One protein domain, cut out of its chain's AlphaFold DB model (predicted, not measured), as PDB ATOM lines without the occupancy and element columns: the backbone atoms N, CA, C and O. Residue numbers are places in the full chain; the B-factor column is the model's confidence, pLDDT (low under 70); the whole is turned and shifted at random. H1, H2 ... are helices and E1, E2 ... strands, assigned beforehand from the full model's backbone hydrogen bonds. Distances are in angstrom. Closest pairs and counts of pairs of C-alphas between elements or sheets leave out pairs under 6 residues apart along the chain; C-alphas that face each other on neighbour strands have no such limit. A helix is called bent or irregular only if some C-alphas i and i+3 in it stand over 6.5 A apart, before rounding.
ATOM      1  N   MET A   4     251.376 284.134 192.645       81.25
ATOM      2  CA  MET A   4     252.714 283.594 192.391       81.25
ATOM      3  C   MET A   4     253.174 283.686 190.921       81.25
ATOM      4  O   MET A   4     254.369 283.544 190.657       81.25
ATOM      5  N   GLU A   5     252.274 283.915 189.956       85.88
ATOM      6  CA  GLU A   5     252.633 284.091 188.537       85.88
ATOM      7  C   GLU A   5     253.229 285.485 188.278       85.88
ATOM      8  O   GLU A   5     254.209 285.596 187.547       85.88
ATOM      9  N   ALA A   6     252.733 286.532 188.947       86.44
ATOM     10  CA  ALA A   6     253.239 287.902 188.785       86.44
ATOM     11  C   ALA A   6     254.740 288.033 189.136       86.44
ATOM     12  O   ALA A   6     255.485 288.758 188.485       86.44
ATOM     13  N   PHE A   7     255.227 287.257 190.111       86.19
ATOM     14  CA  PHE A   7     256.651 287.209 190.482       86.19
ATOM     15  C   PHE A   7     257.541 286.427 189.496       86.19
ATOM     16  O   PHE A   7     258.767 286.397 189.643       86.19
ATOM     17  N   GLN A   8     256.947 285.793 188.483       86.31
ATOM     18  CA  GLN A   8     257.660 285.141 187.384       86.31
ATOM     19  C   GLN A   8     257.811 286.065 186.167       86.31
ATOM     20  O   GLN A   8     258.628 285.781 185.292       86.31
ATOM     21  N   GLU A   9     257.096 287.195 186.127       90.94
ATOM     22  CA  GLU A   9     257.233 288.175 185.054       90.94
ATOM     23  C   GLU A   9     258.638 288.789 185.030       90.94
ATOM     24  O   GLU A   9     259.175 289.251 186.041       90.94
ATOM     25  N   HIS A  10     259.234 288.828 183.838       90.44
ATOM     26  CA  HIS A  10     260.589 289.337 183.636       90.44
ATOM     27  C   HIS A  10     260.729 290.815 184.048       90.44
ATOM     28  O   HIS A  10     261.772 291.217 184.559       90.44
ATOM     29  N   GLU A  11     259.668 291.611 183.872       92.25
ATOM     30  CA  GLU A  11     259.562 292.998 184.342       92.25
ATOM     31  C   GLU A  11     259.748 293.091 185.867       92.25
ATOM     32  O   GLU A  11     260.650 293.775 186.357       92.25
ATOM     33  N   VAL A  12     258.940 292.332 186.613       89.75
ATOM     34  CA  VAL A  12     258.940 292.290 188.081       89.75
ATOM     35  C   VAL A  12     260.279 291.769 188.605       89.75
ATOM     36  O   VAL A  12     260.885 292.391 189.477       89.75
ATOM     37  N   GLN A  13     260.816 290.690 188.025       88.19
ATOM     38  CA  GLN A  13     262.130 290.166 188.420       88.19
ATOM     39  C   GLN A  13     263.281 291.144 188.144       88.19
ATOM     40  O   GLN A  13     264.237 291.180 188.921       88.19
ATOM     41  N   ARG A  14     263.210 291.944 187.070       91.38
ATOM     42  CA  ARG A  14     264.203 292.987 186.768       91.38
ATOM     43  C   ARG A  14     264.212 294.062 187.857       91.38
ATOM     44  O   ARG A  14     265.285 294.411 188.342       91.38
ATOM     45  N   VAL A  15     263.036 294.543 188.266       90.88
ATOM     46  CA  VAL A  15     262.893 295.566 189.316       90.88
ATOM     47  C   VAL A  15     263.340 295.027 190.677       90.88
ATOM     48  O   VAL A  15     264.172 295.650 191.333       90.88
ATOM     49  N   LEU A  16     262.877 293.836 191.071       88.00
ATOM     50  CA  LEU A  16     263.248 293.215 192.350       88.00
ATOM     51  C   LEU A  16     264.762 292.962 192.481       88.00
ATOM     52  O   LEU A  16     265.326 293.162 193.553       88.00
ATOM     53  N   ARG A  17     265.445 292.568 191.395       86.19
ATOM     54  CA  ARG A  17     266.911 292.382 191.389       86.19
ATOM     55  C   ARG A  17     267.700 293.692 191.373       86.19
ATOM     56  O   ARG A  17     268.845 293.691 191.812       86.19
ATOM     57  N   ALA A  18     267.127 294.779 190.857       90.69
ATOM     58  CA  ALA A  18     267.770 296.094 190.845       90.69
ATOM     59  C   ALA A  18     267.692 296.811 192.208       90.69
ATOM     60  O   ALA A  18     268.555 297.632 192.513       90.69
ATOM     61  N   TYR A  19     266.684 296.484 193.024       87.19
ATOM     62  CA  TYR A  19     266.379 297.155 194.294       87.19
ATOM     63  C   TYR A  19     266.216 296.170 195.480       87.19
ATOM     64  O   TYR A  19     265.217 296.250 196.210       87.19
ATOM     65  N   PRO A  20     267.170 295.237 195.697       81.06
ATOM     66  CA  PRO A  20     267.061 294.196 196.723       81.06
ATOM     67  C   PRO A  20     266.873 294.794 198.121       81.06
ATOM     68  O   PRO A  20     267.412 295.857 198.423       81.06
ATOM     69  N   ASP A  21     266.078 294.119 198.955       78.19
ATOM     70  CA  ASP A  21     265.741 294.466 200.349       78.19
ATOM     71  C   ASP A  21     265.092 295.848 200.595       78.19
ATOM     72  O   ASP A  21     264.570 296.091 201.682       78.19
ATOM     73  N   THR A  22     265.050 296.743 199.604       86.56
ATOM     74  CA  THR A  22     264.452 298.089 199.720       86.56
ATOM     75  C   THR A  22     262.956 298.132 199.413       86.56
ATOM     76  O   THR A  22     262.240 298.984 199.940       86.56
ATOM     77  N   ILE A  23     262.461 297.213 198.580       88.25
ATOM     78  CA  ILE A  23     261.043 297.137 198.218       88.25
ATOM     79  C   ILE A  23     260.270 296.498 199.374       88.25
ATOM     80  O   ILE A  23     260.511 295.344 199.722       88.25
ATOM     81  N   THR A  24     259.314 297.238 199.937       86.75
ATOM     82  CA  THR A  24     258.305 296.722 200.878       86.75
ATOM     83  C   THR A  24     256.971 296.591 200.151       86.75
ATOM     84  O   THR A  24     256.613 297.476 199.375       86.75
ATOM     85  N   MET A  25     256.237 295.504 200.390       86.75
ATOM     86  CA  MET A  25     254.930 295.255 199.782       86.75
ATOM     87  C   MET A  25     253.918 294.830 200.846       86.75
ATOM     88  O   MET A  25     254.042 293.761 201.448       86.75
ATOM     89  N   ASP A  26     252.896 295.662 201.025       86.50
ATOM     90  CA  ASP A  26     251.794 295.434 201.955       86.50
ATOM     91  C   ASP A  26     250.617 294.791 201.214       86.50
ATOM     92  O   ASP A  26     250.012 295.397 200.330       86.50
ATOM     93  N   ILE A  27     250.299 293.545 201.560       84.44
ATOM     94  CA  ILE A  27     249.171 292.800 201.001       84.44
ATOM     95  C   ILE A  27     248.029 292.830 202.013       84.44
ATOM     96  O   ILE A  27     248.092 292.167 203.049       84.44
ATOM     97  N   HIS A  28     246.967 293.560 201.680       81.56
ATOM     98  CA  HIS A  28     245.707 293.537 202.417       81.56
ATOM     99  C   HIS A  28     244.766 292.526 201.742       81.56
ATOM    100  O   HIS A  28     244.333 292.721 200.606       81.56
ATOM    101  N   CYS A  29     244.486 291.414 202.419       79.25
ATOM    102  CA  CYS A  29     243.712 290.291 201.896       79.25
ATOM    103  C   CYS A  29     242.858 289.626 202.988       79.25
ATOM    104  O   CYS A  29     243.289 289.468 204.132       79.25
ATOM    105  N   ALA A  30     241.664 289.150 202.626       72.94
ATOM    106  CA  ALA A  30     240.864 288.317 203.523       72.94
ATOM    107  C   ALA A  30     241.652 287.048 203.941       72.94
ATOM    108  O   ALA A  30     242.398 286.510 203.117       72.94
ATOM    109  N   PRO A  31     241.477 286.525 205.172       69.25
ATOM    110  CA  PRO A  31     242.211 285.363 205.694       69.25
ATOM    111  C   PRO A  31     241.700 284.029 205.106       69.25
ATOM    112  O   PRO A  31     241.355 283.091 205.822       69.25
ATOM    113  N   VAL A  32     241.613 283.951 203.777       67.50
ATOM    114  CA  VAL A  32     240.999 282.864 203.008       67.50
ATOM    115  C   VAL A  32     242.025 282.293 202.031       67.50
ATOM    116  O   VAL A  32     242.601 283.021 201.229       67.50
ATOM    117  N   GLY A  33     242.240 280.977 202.075       70.25
ATOM    118  CA  GLY A  33     243.258 280.303 201.267       70.25
ATOM    119  C   GLY A  33     244.646 280.297 201.921       70.25
ATOM    120  O   GLY A  33     244.784 280.402 203.138       70.25
ATOM    121  N   GLN A  34     245.690 280.125 201.108       74.31
ATOM    122  CA  GLN A  34     247.048 279.821 201.581       74.31
ATOM    123  C   GLN A  34     247.941 281.053 201.821       74.31
ATOM    124  O   GLN A  34     249.162 280.907 201.866       74.31
ATOM    125  N   TRP A  35     247.369 282.252 202.015       82.00
ATOM    126  CA  TRP A  35     248.138 283.487 202.259       82.00
ATOM    127  C   TRP A  35     249.164 283.338 203.388       82.00
ATOM    128  O   TRP A  35     250.286 283.798 203.242       82.00
ATOM    129  N   HIS A  36     248.847 282.606 204.460       76.81
ATOM    130  CA  HIS A  36     249.786 282.321 205.553       76.81
ATOM    131  C   HIS A  36     251.112 281.668 205.093       76.81
ATOM    132  O   HIS A  36     252.148 281.923 205.696       76.81
ATOM    133  N   THR A  37     251.111 280.901 203.994       82.75
ATOM    134  CA  THR A  37     252.322 280.293 203.399       82.75
ATOM    135  C   THR A  37     253.140 281.259 202.534       82.75
ATOM    136  O   THR A  37     254.162 280.869 201.969       82.75
ATOM    137  N   ILE A  38     252.710 282.516 202.355       81.88
ATOM    138  CA  ILE A  38     253.357 283.436 201.407       81.88
ATOM    139  C   ILE A  38     254.807 283.747 201.798       81.88
ATOM    140  O   ILE A  38     255.672 283.833 200.934       81.88
ATOM    141  N   GLN A  39     255.094 283.832 203.100       82.06
ATOM    142  CA  GLN A  39     256.436 284.097 203.634       82.06
ATOM    143  C   GLN A  39     257.430 282.965 203.320       82.06
ATOM    144  O   GLN A  39     258.639 283.172 203.308       82.06
ATOM    145  N   GLU A  40     256.925 281.766 203.020       83.56
ATOM    146  CA  GLU A  40     257.718 280.581 202.686       83.56
ATOM    147  C   GLU A  40     258.081 280.522 201.191       83.56
ATOM    148  O   GLU A  40     258.948 279.741 200.791       83.56
ATOM    149  N   LYS A  41     257.425 281.329 200.339       85.25
ATOM    150  CA  LYS A  41     257.645 281.321 198.886       85.25
ATOM    151  C   LYS A  41     258.978 281.979 198.521       85.25
ATOM    152  O   LYS A  41     259.455 282.901 199.179       85.25
ATOM    153  N   SER A  42     259.565 281.536 197.411       81.06
ATOM    154  CA  SER A  42     260.879 281.988 196.931       81.06
ATOM    155  C   SER A  42     260.973 283.500 196.686       81.06
ATOM    156  O   SER A  42     262.016 284.092 196.959       81.06
ATOM    157  N   PHE A  43     259.896 284.135 196.215       79.56
ATOM    158  CA  PHE A  43     259.860 285.573 195.933       79.56
ATOM    159  C   PHE A  43     259.804 286.461 197.184       79.56
ATOM    160  O   PHE A  43     260.222 287.614 197.127       79.56
ATOM    161  N   SER A  44     259.384 285.928 198.333       79.94
ATOM    162  CA  SER A  44     259.331 286.657 199.614       79.94
ATOM    163  C   SER A  44     260.720 286.907 200.223       79.94
ATOM    164  O   SER A  44     260.844 287.496 201.289       79.94
ATOM    165  N   ARG A  45     261.781 286.478 199.522       77.44
ATOM    166  CA  ARG A  45     263.188 286.836 199.771       77.44
ATOM    167  C   ARG A  45     263.698 287.970 198.870       77.44
ATOM    168  O   ARG A  45     264.872 288.301 198.934       77.44
ATOM    169  N   LEU A  46     262.852 288.497 197.981       81.88
ATOM    170  CA  LEU A  46     263.194 289.557 197.024       81.88
ATOM    171  C   LEU A  46     262.586 290.919 197.406       81.88
ATOM    172  O   LEU A  46     262.963 291.941 196.840       81.88
ATOM    173  N   CYS A  47     261.630 290.934 198.337       84.88
ATOM    174  CA  CYS A  47     260.978 292.128 198.868       84.88
ATOM    175  C   CYS A  47     260.475 291.869 200.296       84.88
ATOM    176  O   CYS A  47     260.160 290.732 200.653       84.88
ATOM    177  N   GLN A  48     260.378 292.919 201.111       85.62
ATOM    178  CA  GLN A  48     259.828 292.852 202.465       85.62
ATOM    179  C   GLN A  48     258.297 292.766 202.391       85.62
ATOM    180  O   GLN A  48     257.603 293.775 202.269       85.62
ATOM    181  N   LEU A  49     257.767 291.547 202.421       86.25
ATOM    182  CA  LEU A  49     256.341 291.278 202.248       86.25
ATOM    183  C   LEU A  49     255.619 291.274 203.604       86.25
ATOM    184  O   LEU A  49     255.972 290.501 204.495       86.25
ATOM    185  N   ARG A  50     254.575 292.096 203.765       85.12
ATOM    186  CA  ARG A  50     253.728 292.127 204.973       85.12
ATOM    187  C   ARG A  50     252.287 291.761 204.619       85.12
ATOM    188  O   ARG A  50     251.704 292.341 203.711       85.12
ATOM    189  N   LEU A  51     251.714 290.793 205.335       84.94
ATOM    190  CA  LEU A  51     250.292 290.440 205.244       84.94
ATOM    191  C   LEU A  51     249.505 291.229 206.280       84.94
ATOM    192  O   LEU A  51     249.898 291.206 207.445       84.94
ATOM    193  N   ASN A  52     248.393 291.842 205.869       81.19
ATOM    194  CA  ASN A  52     247.464 292.583 206.729       81.19
ATOM    195  C   ASN A  52     248.190 293.376 207.835       81.19
ATOM    196  O   ASN A  52     247.926 293.146 209.021       81.19
TER     197      ASN A  52
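AT A GLANCE: This is residues 4 to 52 of the 789 residues of an uncharacterized protein of Anopheles maculatus (UniProt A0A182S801). A narrow ribbon of two short parallel strands, E1 and E2, lies along one long side of a small elongated domain; after E1 the chain loops out at one end and comes back through two short helices, H2 and H3, on the E2 side of the ribbon. The longest helix, H1, sits at the other end of the long axis, apart from H2, H3 and E2. The printed part has 49 residues, with three named helices and two named strands in the order H1, E1, H2, H3, E2; the class is mixed, helices and strands. It is only just compact, close to loose, with a radius of gyration of the C-alphas of 11.1 A, and the C-alphas span 32 by 20 by 16 A.

IN THESE COORDINATES: Strand E1 is residues 24 to 27, 9.9 A from first to last C-alpha. Strand E2 is residues 48 to 51, 10.2 A long, and ends with C-alpha 51 at (250.292, 290.440, 205.244). Helix H2 is residues 35 to 40, 10.0 A long; it is irregular, with C-alphas 36 and 39 7.1 A apart. Helix H3 is residues 42 to 45, 6.1 A long, and is neither bent nor irregular, but only just: C-alphas 42 and 45 are 6.1 A apart. Helix H1 is residues 10 to 18, 12.2 A long, beginning with C-alpha 10 at (260.589, 289.337, 183.636).

HOW THE PARTS SIT: E1 and E2 are parallel neighbours, with 17 degrees between their directions. The C-alphas of Thr 24 and Gln 48 face each other at 4.5 A; N 25 and O 48 are within hydrogen-bond range at 2.9 A, as are N 27 and O 50 at 2.8 A. E1, H2, H3 and E2 form a strand-helix-strand unit, two parallel neighbour strands joined through helices, and its crossover is right-handed. H2 comes nearest to E2 at the C-alphas of Gln 39 and Leu 49, 7.3 A apart. H2 and H3 are close but not clearly touching, their closest C-alphas being those of Ile 38 and Ser 44, 7.0 A apart. H1 is apart from H2, H3 and E2, and H3 is apart from E1. In H1 every O i to N i+4 pair is within hydrogen-bond range; in H2 0 of 2 are, beside 2 of 3 O i to N i+3 pairs, and H3 is too short for an O i to N i+4 pair.

THE WHOLE: The two C-alphas farthest apart, those of Ala 18 and Val 32, are 32.2 A from each other. The printed part has no cut. The links H1 to E1, H2 to H3 and H3 to E2 are tight, and E1 to H2, with 7 residues between them, is short. The mean pLDDT of the printed part is 83.4; residues 31 to 32, in the link from E1 to H2, are under 70.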